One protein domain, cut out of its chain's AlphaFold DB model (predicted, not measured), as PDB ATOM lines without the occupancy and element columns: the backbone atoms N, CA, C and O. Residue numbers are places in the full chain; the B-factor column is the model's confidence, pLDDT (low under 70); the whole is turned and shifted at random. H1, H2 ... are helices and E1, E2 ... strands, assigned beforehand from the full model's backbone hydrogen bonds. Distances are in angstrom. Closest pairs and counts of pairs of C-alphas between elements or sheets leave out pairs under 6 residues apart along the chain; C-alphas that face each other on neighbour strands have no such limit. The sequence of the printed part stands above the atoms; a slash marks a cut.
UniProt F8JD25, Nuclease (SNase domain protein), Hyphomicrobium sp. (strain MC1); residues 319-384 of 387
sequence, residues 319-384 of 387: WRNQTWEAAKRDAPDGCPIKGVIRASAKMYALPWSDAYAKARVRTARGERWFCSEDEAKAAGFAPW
ATOM      1  N   TRP A 319      39.801  60.730 -41.423       96.12
ATOM      2  CA  TRP A 319      39.082  59.500 -41.728       96.12
ATOM      3  C   TRP A 319      39.878  58.239 -41.359       96.12
ATOM      4  O   TRP A 319      39.305  57.304 -40.793       96.12
ATOM      5  N   ARG A 320      41.194  58.201 -41.621       95.38
ATOM      6  CA  ARG A 320      42.068  57.091 -41.200       95.38
ATOM      7  C   ARG A 320      42.095  56.939 -39.684       95.38
ATOM      8  O   ARG A 320      41.920  55.824 -39.207       95.38
ATOM      9  N   ASN A 321      42.230  58.037 -38.939       95.62
ATOM     10  CA  ASN A 321      42.210  58.029 -37.474       95.62
ATOM     11  C   ASN A 321      40.877  57.479 -36.938       95.62
ATOM     12  O   ASN A 321      40.863  56.578 -36.101       95.62
ATOM     13  N   GLN A 322      39.750  57.967 -37.466       95.50
ATOM     14  CA  GLN A 322      38.421  57.496 -37.066       95.50
ATOM     15  C   GLN A 322      38.219  56.007 -37.387       95.50
ATOM     16  O   GLN A 322      37.699  55.248 -36.566       95.50
ATOM     17  N   THR A 323      38.638  55.581 -38.580       95.38
ATOM     18  CA  THR A 323      38.492  54.194 -39.042       95.38
ATOM     19  C   THR A 323      39.406  53.249 -38.263       95.38
ATOM     20  O   THR A 323      39.007  52.124 -37.967       95.38
ATOM     21  N   TRP A 324      40.599  53.703 -37.880       95.69
ATOM     22  CA  TRP A 324      41.526  52.959 -37.032       95.69
ATOM     23  C   TRP A 324      40.931  52.685 -35.648       95.69
ATOM     24  O   TRP A 324      40.873  51.531 -35.231       95.69
ATOM     25  N   GLU A 325      40.400  53.705 -34.969       96.12
ATOM     26  CA  GLU A 325      39.778  53.527 -33.648       96.12
ATOM     27  C   GLU A 325      38.478  52.708 -33.707       96.12
ATOM     28  O   GLU A 325      38.169  51.951 -32.787       96.12
ATOM     29  N   ALA A 326      37.713  52.798 -34.799       95.19
ATOM     30  CA  ALA A 326      36.596  51.885 -35.029       95.19
ATOM     31  C   ALA A 326      37.078  50.432 -35.173       95.19
ATOM     32  O   ALA A 326      36.601  49.559 -34.455       95.19
ATOM     33  N   ALA A 327      38.077  50.189 -36.022       95.81
ATOM     34  CA  ALA A 327      38.614  48.854 -36.244       95.81
ATOM     35  C   ALA A 327      39.268  48.256 -34.990       95.81
ATOM     36  O   ALA A 327      39.147  47.056 -34.774       95.81
ATOM     37  N   LYS A 328      39.916  49.065 -34.143       96.38
ATOM     38  CA  LYS A 328      40.481  48.609 -32.864       96.38
ATOM     39  C   LYS A 328      39.420  48.073 -31.911       96.38
ATOM     40  O   LYS A 328      39.674  47.089 -31.232       96.38
ATOM     41  N   ARG A 329      38.240  48.698 -31.860       95.69
ATOM     42  CA  ARG A 329      37.137  48.237 -31.001       95.69
ATOM     43  C   ARG A 329      36.577  46.887 -31.444       95.69
ATOM     44  O   ARG A 329      36.173  46.099 -30.598       95.69
ATOM     45  N   ASP A 330      36.580  46.632 -32.749       93.25
ATOM     46  CA  ASP A 330      36.013  45.414 -33.336       93.25
ATOM     47  C   ASP A 330      37.038  44.273 -33.475       93.25
ATOM     48  O   ASP A 330      36.664  43.117 -33.697       93.25
ATOM     49  N   ALA A 331      38.335  44.582 -33.419       94.56
ATOM     50  CA  ALA A 331      39.403  43.618 -33.651       94.56
ATOM     51  C   ALA A 331      39.798  42.850 -32.378       94.56
ATOM     52  O   ALA A 331      39.823  43.432 -31.290       94.56
ATOM     53  N   PRO A 332      40.186  41.564 -32.505       93.44
ATOM     54  CA  PRO A 332      40.786  40.817 -31.404       93.44
ATOM     55  C   PRO A 332      42.007  41.548 -30.842       93.44
ATOM     56  O   PRO A 332      42.816  42.080 -31.608       93.44
ATOM     57  N   ASP A 333      42.105  41.595 -29.512       92.56
ATOM     58  CA  ASP A 333      43.208  42.212 -28.759       92.56
ATOM     59  C   ASP A 333      43.493  43.684 -29.120       92.56
ATOM     60  O   ASP A 333      44.553  44.224 -28.811       92.56
ATOM     61  N   GLY A 334      42.543  44.360 -29.778       95.00
ATOM     62  CA  GLY A 334      42.714  45.735 -30.235       95.00
ATOM     63  C   GLY A 334      43.698  45.898 -31.396       95.00
ATOM     64  O   GLY A 334      44.188  47.005 -31.607       95.00
ATOM     65  N   CYS A 335      43.993  44.834 -32.150       96.75
ATOM     66  CA  CYS A 335      44.978  44.839 -33.233       96.75
ATOM     67  C   CYS A 335      44.273  44.846 -34.598       96.75
ATOM     68  O   CYS A 335      43.814  43.810 -35.083       96.75
ATOM     69  N   PRO A 336      44.106  46.018 -35.237       97.00
ATOM     70  CA  PRO A 336      43.121  46.173 -36.294       97.00
ATOM     71  C   PRO A 336      43.602  45.672 -37.655       97.00
ATOM     72  O   PRO A 336      42.770  45.494 -38.538       97.00
ATOM     73  N   ILE A 337      44.895  45.443 -37.881       97.38
ATOM     74  CA  ILE A 337      45.423  45.096 -39.207       97.38
ATOM     75  C   ILE A 337      45.166  43.615 -39.488       97.38
ATOM     76  O   ILE A 337      45.517  42.758 -38.686       97.38
ATOM     77  N   LYS A 338      44.574  43.290 -40.642       97.25
ATOM     78  CA  LYS A 338      44.220  41.905 -40.999       97.25
ATOM     79  C   LYS A 338      45.269  41.293 -41.918       97.25
ATOM     80  O   LYS A 338      45.352  41.685 -43.079       97.25
ATOM     81  N   GLY A 339      46.013  40.307 -41.433       97.38
ATOM     82  CA  GLY A 339      46.911  39.474 -42.228       97.38
ATOM     83  C   GLY A 339      46.214  38.239 -42.773       97.38
ATOM     84  O   GLY A 339      45.684  37.443 -42.004       97.38
ATOM     85  N   VAL A 340      46.245  38.045 -44.088       96.81
ATOM     86  CA  VAL A 340      45.667  36.887 -44.783       96.81
ATOM     87  C   VAL A 340      46.680  36.239 -45.723       96.81
ATOM     88  O   VAL A 340      47.643  36.876 -46.148       96.81
ATOM     89  N   ILE A 341      46.454  34.976 -46.079       95.75
ATOM     90  CA  ILE A 341      47.300  34.233 -47.012       95.75
ATOM     91  C   ILE A 341      46.465  33.878 -48.241       95.75
ATOM     92  O   ILE A 341      45.490  33.126 -48.175       95.75
ATOM     93  N   ARG A 342      46.844  34.427 -49.397       89.69
ATOM     94  CA  ARG A 342      46.152  34.221 -50.677       89.69
ATOM     95  C   ARG A 342      47.118  33.667 -51.705       89.69
ATOM     96  O   ARG A 342      48.111  34.314 -52.000       89.69
ATOM     97  N   ALA A 343      46.811  32.493 -52.263       89.50
ATOM     98  CA  ALA A 343      47.679  31.822 -53.239       89.50
ATOM     99  C   ALA A 343      49.152  31.785 -52.771       89.50
ATOM    100  O   ALA A 343      50.058  32.169 -53.502       89.50
ATOM    101  N   SER A 344      49.359  31.401 -51.506       87.75
ATOM    102  CA  SER A 344      50.659  31.375 -50.815       87.75
ATOM    103  C   SER A 344      51.327  32.735 -50.553       87.75
ATOM    104  O   SER A 344      52.345  32.777 -49.870       87.75
ATOM    105  N   ALA A 345      50.751  33.853 -51.000       93.62
ATOM    106  CA  ALA A 345      51.233  35.189 -50.670       93.62
ATOM    107  C   ALA A 345      50.640  35.682 -49.341       93.62
ATOM    108  O   ALA A 345      49.419  35.690 -49.154       93.62
ATOM    109  N   LYS A 346      51.509  36.123 -48.429       96.06
ATOM    110  CA  LYS A 346      51.146  36.772 -47.164       96.06
ATOM    111  C   LYS A 346      50.861  38.252 -47.411       96.06
ATOM    112  O   LYS A 346      51.754  38.997 -47.808       96.06
ATOM    113  N   MET A 347      49.624  38.674 -47.175       96.00
ATOM    114  CA  MET A 347      49.169  40.041 -47.421       96.00
ATOM    115  C   MET A 347      48.492  40.628 -46.187       96.00
ATOM    116  O   MET A 347      47.681  39.945 -45.565       96.00
ATOM    117  N   TYR A 348      48.764  41.885 -45.846       96.25
ATOM    118  CA  TYR A 348      48.034  42.601 -44.801       96.25
ATOM    119  C   TYR A 348      47.136  43.695 -45.383       96.25
ATOM    120  O   TYR A 348      47.460  44.329 -46.387       96.25
ATOM    121  N   ALA A 349      45.984  43.906 -44.750       95.56
ATOM    122  CA  ALA A 349      45.022  44.938 -45.105       95.56
ATOM    123  C   ALA A 349      44.837  45.913 -43.936       95.56
ATOM    124  O   ALA A 349      44.537  45.501 -42.811       95.56
ATOM    125  N   LEU A 350      44.983  47.203 -44.230       95.19
ATOM    126  CA  LEU A 350      44.773  48.307 -43.292       95.19
ATOM    127  C   LEU A 350      43.287  48.676 -43.201       95.19
ATOM    128  O   LEU A 350      42.595  48.522 -44.204       95.19
ATOM    129  N   PRO A 351      42.777  49.211 -42.080       95.00
ATOM    130  CA  PRO A 351      41.348  49.512 -41.909       95.00
ATOM    131  C   PRO A 351      40.708  50.367 -43.012       95.00
ATOM    132  O   PRO A 351      39.546  50.172 -43.357       95.00
ATOM    133  N   TRP A 352      41.480  51.285 -43.593       91.81
ATOM    134  CA  TRP A 352      41.051  52.200 -44.654       91.81
ATOM    135  C   TRP A 352      41.172  51.647 -46.087       91.81
ATOM    136  O   TRP A 352      40.792  52.321 -47.045       91.81
ATOM    137  N   SER A 353      41.730  50.445 -46.241       91.50
ATOM    138  CA  SER A 353      41.966  49.789 -47.533       91.50
ATOM    139  C   SER A 353      40.699  49.133 -48.095       91.50
ATOM    140  O   SER A 353      39.844  48.651 -47.345       91.50
ATOM    141  N   ASP A 354      40.607  49.007 -49.421       89.00
ATOM    142  CA  ASP A 354      39.508  48.267 -50.071       89.00
ATOM    143  C   ASP A 354      39.573  46.761 -49.768       89.00
ATOM    144  O   ASP A 354      38.571  46.033 -49.840       89.00
ATOM    145  N   ALA A 355      40.773  46.271 -49.461       91.62
ATOM    146  CA  ALA A 355      41.020  44.900 -49.061       91.62
ATOM    147  C   ALA A 355      40.465  44.574 -47.667       91.62
ATOM    148  O   ALA A 355      40.094  43.425 -47.418       91.62
ATOM    149  N   TYR A 356      40.340  45.555 -46.769       94.12
ATOM    150  CA  TYR A 356      40.015  45.312 -45.362       94.12
ATOM    151  C   TYR A 356      38.687  44.590 -45.148       94.12
ATOM    152  O   TYR A 356      38.584  43.623 -44.384       94.12
ATOM    153  N   ALA A 357      37.657  45.039 -45.868       90.94
ATOM    154  CA  ALA A 357      36.324  44.457 -45.820       90.94
ATOM    155  C   ALA A 357      36.261  43.076 -46.493       90.94
ATOM    156  O   ALA A 357      35.327  42.318 -46.233       90.94
ATOM    157  N   LYS A 358      37.248  42.722 -47.326       91.69
ATOM    158  CA  LYS A 358      37.366  41.434 -48.038       91.69
ATOM    159  C   LYS A 358      38.282  40.448 -47.305       91.69
ATOM    160  O   LYS A 358      38.176  39.239 -47.513       91.69
ATOM    161  N   ALA A 359      39.177  40.945 -46.456       93.50
ATOM    162  CA  ALA A 359      40.053  40.146 -45.618       93.50
ATOM    163  C   ALA A 359      39.226  39.408 -44.553       93.50
ATOM    164  O   ALA A 359      38.474  40.011 -43.778       93.50
ATOM    165  N   ARG A 360      39.325  38.079 -44.544       94.38
ATOM    166  CA  ARG A 360      38.717  37.193 -43.545       94.38
ATOM    167  C   ARG A 360      39.838  36.340 -42.989       94.38
ATOM    168  O   ARG A 360      40.327  35.482 -43.711       94.38
ATOM    169  N   VAL A 361      40.235  36.624 -41.755       95.62
ATOM    170  CA  VAL A 361      41.363  35.962 -41.103       95.62
ATOM    171  C   VAL A 361      40.938  34.571 -40.631       95.62
ATOM    172  O   VAL A 361      39.921  34.414 -39.957       95.62
ATOM    173  N   ARG A 362      41.715  33.560 -41.010       95.25
ATOM    174  CA  ARG A 362      41.566  32.148 -40.653       95.25
ATOM    175  C   ARG A 362      42.839  31.683 -39.954       95.25
ATOM    176  O   ARG A 362      43.791  31.258 -40.608       95.25
ATOM    177  N   THR A 363      42.833  31.711 -38.626       93.38
ATOM    178  CA  THR A 363      44.000  31.377 -37.787       93.38
ATOM    179  C   THR A 363      44.603  30.007 -38.098       93.38
ATOM    180  O   THR A 363      45.821  29.874 -38.165       93.38
ATOM    181  N   ALA A 364      43.772  29.015 -38.436       93.38
ATOM    182  CA  ALA A 364      44.210  27.679 -38.852       93.38
ATOM    183  C   ALA A 364      45.118  27.654 -40.104       93.38
ATOM    184  O   ALA A 364      45.768  26.647 -40.368       93.38
ATOM    185  N   ARG A 365      45.159  28.733 -40.896       91.94
ATOM    186  CA  ARG A 365      46.021  28.869 -42.083       91.94
ATOM    187  C   ARG A 365      47.285  29.696 -41.826       91.94
ATOM    188  O   ARG A 365      48.002  29.981 -42.777       91.94
ATOM    189  N   GLY A 366      47.545  30.103 -40.582       91.69
ATOM    190  CA  GLY A 366      48.637  31.023 -40.241       91.69
ATOM    191  C   GLY A 366      48.318  32.497 -40.520       91.69
ATOM    192  O   GLY A 366      49.215  33.337 -40.527       91.69
ATOM    193  N   GLU A 367      47.047  32.818 -40.767       96.81
ATOM    194  CA  GLU A 367      46.542  34.188 -40.880       96.81
ATOM    195  C   GLU A 367      46.315  34.769 -39.480       96.81
ATOM    196  O   GLU A 367      45.880  34.052 -38.578       96.81
ATOM    197  N   ARG A 368      46.586  36.059 -39.279       96.94
ATOM    198  CA  ARG A 368      46.454  36.691 -37.961       96.94
ATOM    199  C   ARG A 368      46.227  38.189 -38.057       96.94
ATOM    200  O   ARG A 368      46.379  38.782 -39.124       96.94
ATOM    201  N   TRP A 369      45.852  38.779 -36.933       97.81
ATOM    202  CA  TRP A 369      45.807  40.224 -36.778       97.81
ATOM    203  C   TRP A 369      47.174  40.765 -36.352       97.81
ATOM    204  O   TRP A 369      47.979  40.031 -35.778       97.81
ATOM    205  N   PHE A 370      47.420  42.034 -36.666       97.56
ATOM    206  CA  PHE A 370      48.634  42.768 -36.319       97.56
ATOM    207  C   PHE A 370      48.274  44.123 -35.714       97.56
ATOM    208  O   PHE A 370      47.264  44.736 -36.083       97.56
ATOM    209  N   CYS A 371      49.095  44.590 -34.781       96.38
ATOM    210  CA  CYS A 371      48.868  45.855 -34.087       96.38
ATOM    211  C   CYS A 371      49.600  47.014 -34.789       96.38
ATOM    212  O   CYS A 371      49.181  48.165 -34.676       96.38
ATOM    213  N   SER A 372      50.649  46.711 -35.565       95.38
ATOM    214  CA  SER A 372      51.377  47.669 -36.405       95.38
ATOM    215  C   SER A 372      51.765  47.072 -37.762       95.38
ATOM    216  O   SER A 372      51.807  45.853 -37.948       95.38
ATOM    217  N   GLU A 373      52.050  47.938 -38.736       93.94
ATOM    218  CA  GLU A 373      52.554  47.499 -40.043       93.94
ATOM    219  C   GLU A 373      53.939  46.862 -39.934       93.94
ATOM    220  O   GLU A 373      54.216  45.897 -40.641       93.94
ATOM    221  N   ASP A 374      54.788  47.347 -39.029       94.88
ATOM    222  CA  ASP A 374      56.123  46.785 -38.814       94.88
ATOM    223  C   ASP A 374      56.051  45.352 -38.285       94.88
ATOM    224  O   ASP A 374      56.807  44.491 -38.733       94.88
ATOM    225  N   GLU A 375      55.085  45.054 -37.412       96.69
ATOM    226  CA  GLU A 375      54.826  43.689 -36.949       96.69
ATOM    227  C   GLU A 375      54.388  42.778 -38.109       96.69
ATOM    228  O   GLU A 375      54.864  41.646 -38.245       96.69
ATOM    229  N   ALA A 376      53.510  43.284 -38.986       96.25
ATOM    230  CA  ALA A 376      53.060  42.557 -40.171       96.25
ATOM    231  C   ALA A 376      54.222  42.274 -41.136       96.25
ATOM    232  O   ALA A 376      54.409  41.131 -41.573       96.25
ATOM    233  N   LYS A 377      55.040  43.292 -41.419       94.88
ATOM    234  CA  LYS A 377      56.224  43.195 -42.283       94.88
ATOM    235  C   LYS A 377      57.262  42.233 -41.704       94.88
ATOM    236  O   LYS A 377      57.732  41.358 -42.427       94.88
ATOM    237  N   ALA A 378      57.547  42.310 -40.402       96.88
ATOM    238  CA  ALA A 378      58.455  41.390 -39.713       96.88
ATOM    239  C   ALA A 378      57.976  39.927 -39.780       96.88
ATOM    240  O   ALA A 378      58.784  39.004 -39.854       96.88
ATOM    241  N   ALA A 379      56.661  39.697 -39.835       96.38
ATOM    242  CA  ALA A 379      56.069  38.372 -40.037       96.38
ATOM    243  C   ALA A 379      56.036  37.902 -41.512       96.38
ATOM    244  O   ALA A 379      55.515  36.815 -41.821       96.38
ATOM    245  N   GLY A 380      56.580  38.712 -42.425       95.69
ATOM    246  CA  GLY A 380      56.660  38.453 -43.859       95.69
ATOM    247  C   GLY A 380      55.378  38.769 -44.630       95.69
ATOM    248  O   GLY A 380      55.172  38.194 -45.696       95.69
ATOM    249  N   PHE A 381      54.489  39.613 -44.095       96.12
ATOM    250  CA  PHE A 381      53.299  40.077 -44.809       96.12
ATOM    251  C   PHE A 381      53.604  41.367 -45.575       96.12
ATOM    252  O   PHE A 381      54.187  42.300 -45.031       96.12
ATOM    253  N   ALA A 382      53.166  41.434 -46.830       93.44
ATOM    254  CA  ALA A 382      53.257  42.631 -47.663       93.44
ATOM    255  C   ALA A 382      51.912  43.385 -47.699       93.44
ATOM    256  O   ALA A 382      50.868  42.757 -47.497       93.44
ATOM    257  N   PRO A 383      51.888  44.699 -47.983       91.38
ATOM    258  CA  PRO A 383      50.633  45.420 -48.168       91.38
ATOM    259  C   PRO A 383      49.810  44.772 -49.290       91.38
ATOM    260  O   PRO A 383      50.334  44.491 -50.370       91.38
ATOM    261  N   TRP A 384      48.521  44.519 -49.047       89.44
ATOM    262  CA  TRP A 384      47.619  44.025 -50.092       89.44
ATOM    263  C   TRP A 384      47.425  45.101 -51.166       89.44
ATOM    264  O   TRP A 384      47.544  44.838 -52.367       89.44
TER     265      TRP A 384
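Overview. This is residues 319 to 384 of the 387 residues of the protein "Nuclease (SNase domain protein)" of Hyphomicrobium sp. (strain MC1) (UniProt F8JD25). A small three-stranded antiparallel sheet has the short helix H2 over one face and a winding stretch without named elements, residues 350 to 367, passing by its other face. The longer helix H1 lies beyond one end of the strands, and residues 382 to 383 pair parallel with residues 347 to 348 of E2. The printed part has 66 residues, with two named helices and three named strands in the order H1 E1 E2 E3 H2; the sheet's order is E2 E1 E3. The class is mixed, helices and strands, with 32 residues, under half, in named elements. The whole is compact, with a radius of gyration of the C-alphas of 10.9 A and spans of 32 by 21 by 21 A.

Along the chain. H1, residues 319 to 330, begins at C-alpha 319 (39.082, 59.500, -41.728) and is 16.7 A long. E1, residues 337 to 342, measures 15.8 A, and E2, residues 345 to 349, 12.8 A. E3 is residues 368 to 370. H2, residues 373 to 378, ends at C-alpha 378 (58.455, 41.390, -39.713).

Arrangement. H1 is not on the sheet and is apart from H2. E1 and E2 form a hairpin, with N 340 and O 347 2.8 A apart. E3 is antiparallel to E1, with N 339 and O 368 2.8 A apart. H2 is on the sheet over E1, at a height of 9.0 A, only just slantwise to the strands at 32 degrees to E1 on the local plane. The closest C-alphas of E3 and H2 are Phe 370 and Ala 376, 5.9 A. In H1 and H2 every O i to N i+4 pair is within hydrogen-bond range.

Size, cuts and confidence. The C-alphas of Trp 319 and Ala 364 are the farthest apart, 32.4 A. The printed part has no cut; the link from E2 to E3 is long. No printed residue is under 70 in pLDDT.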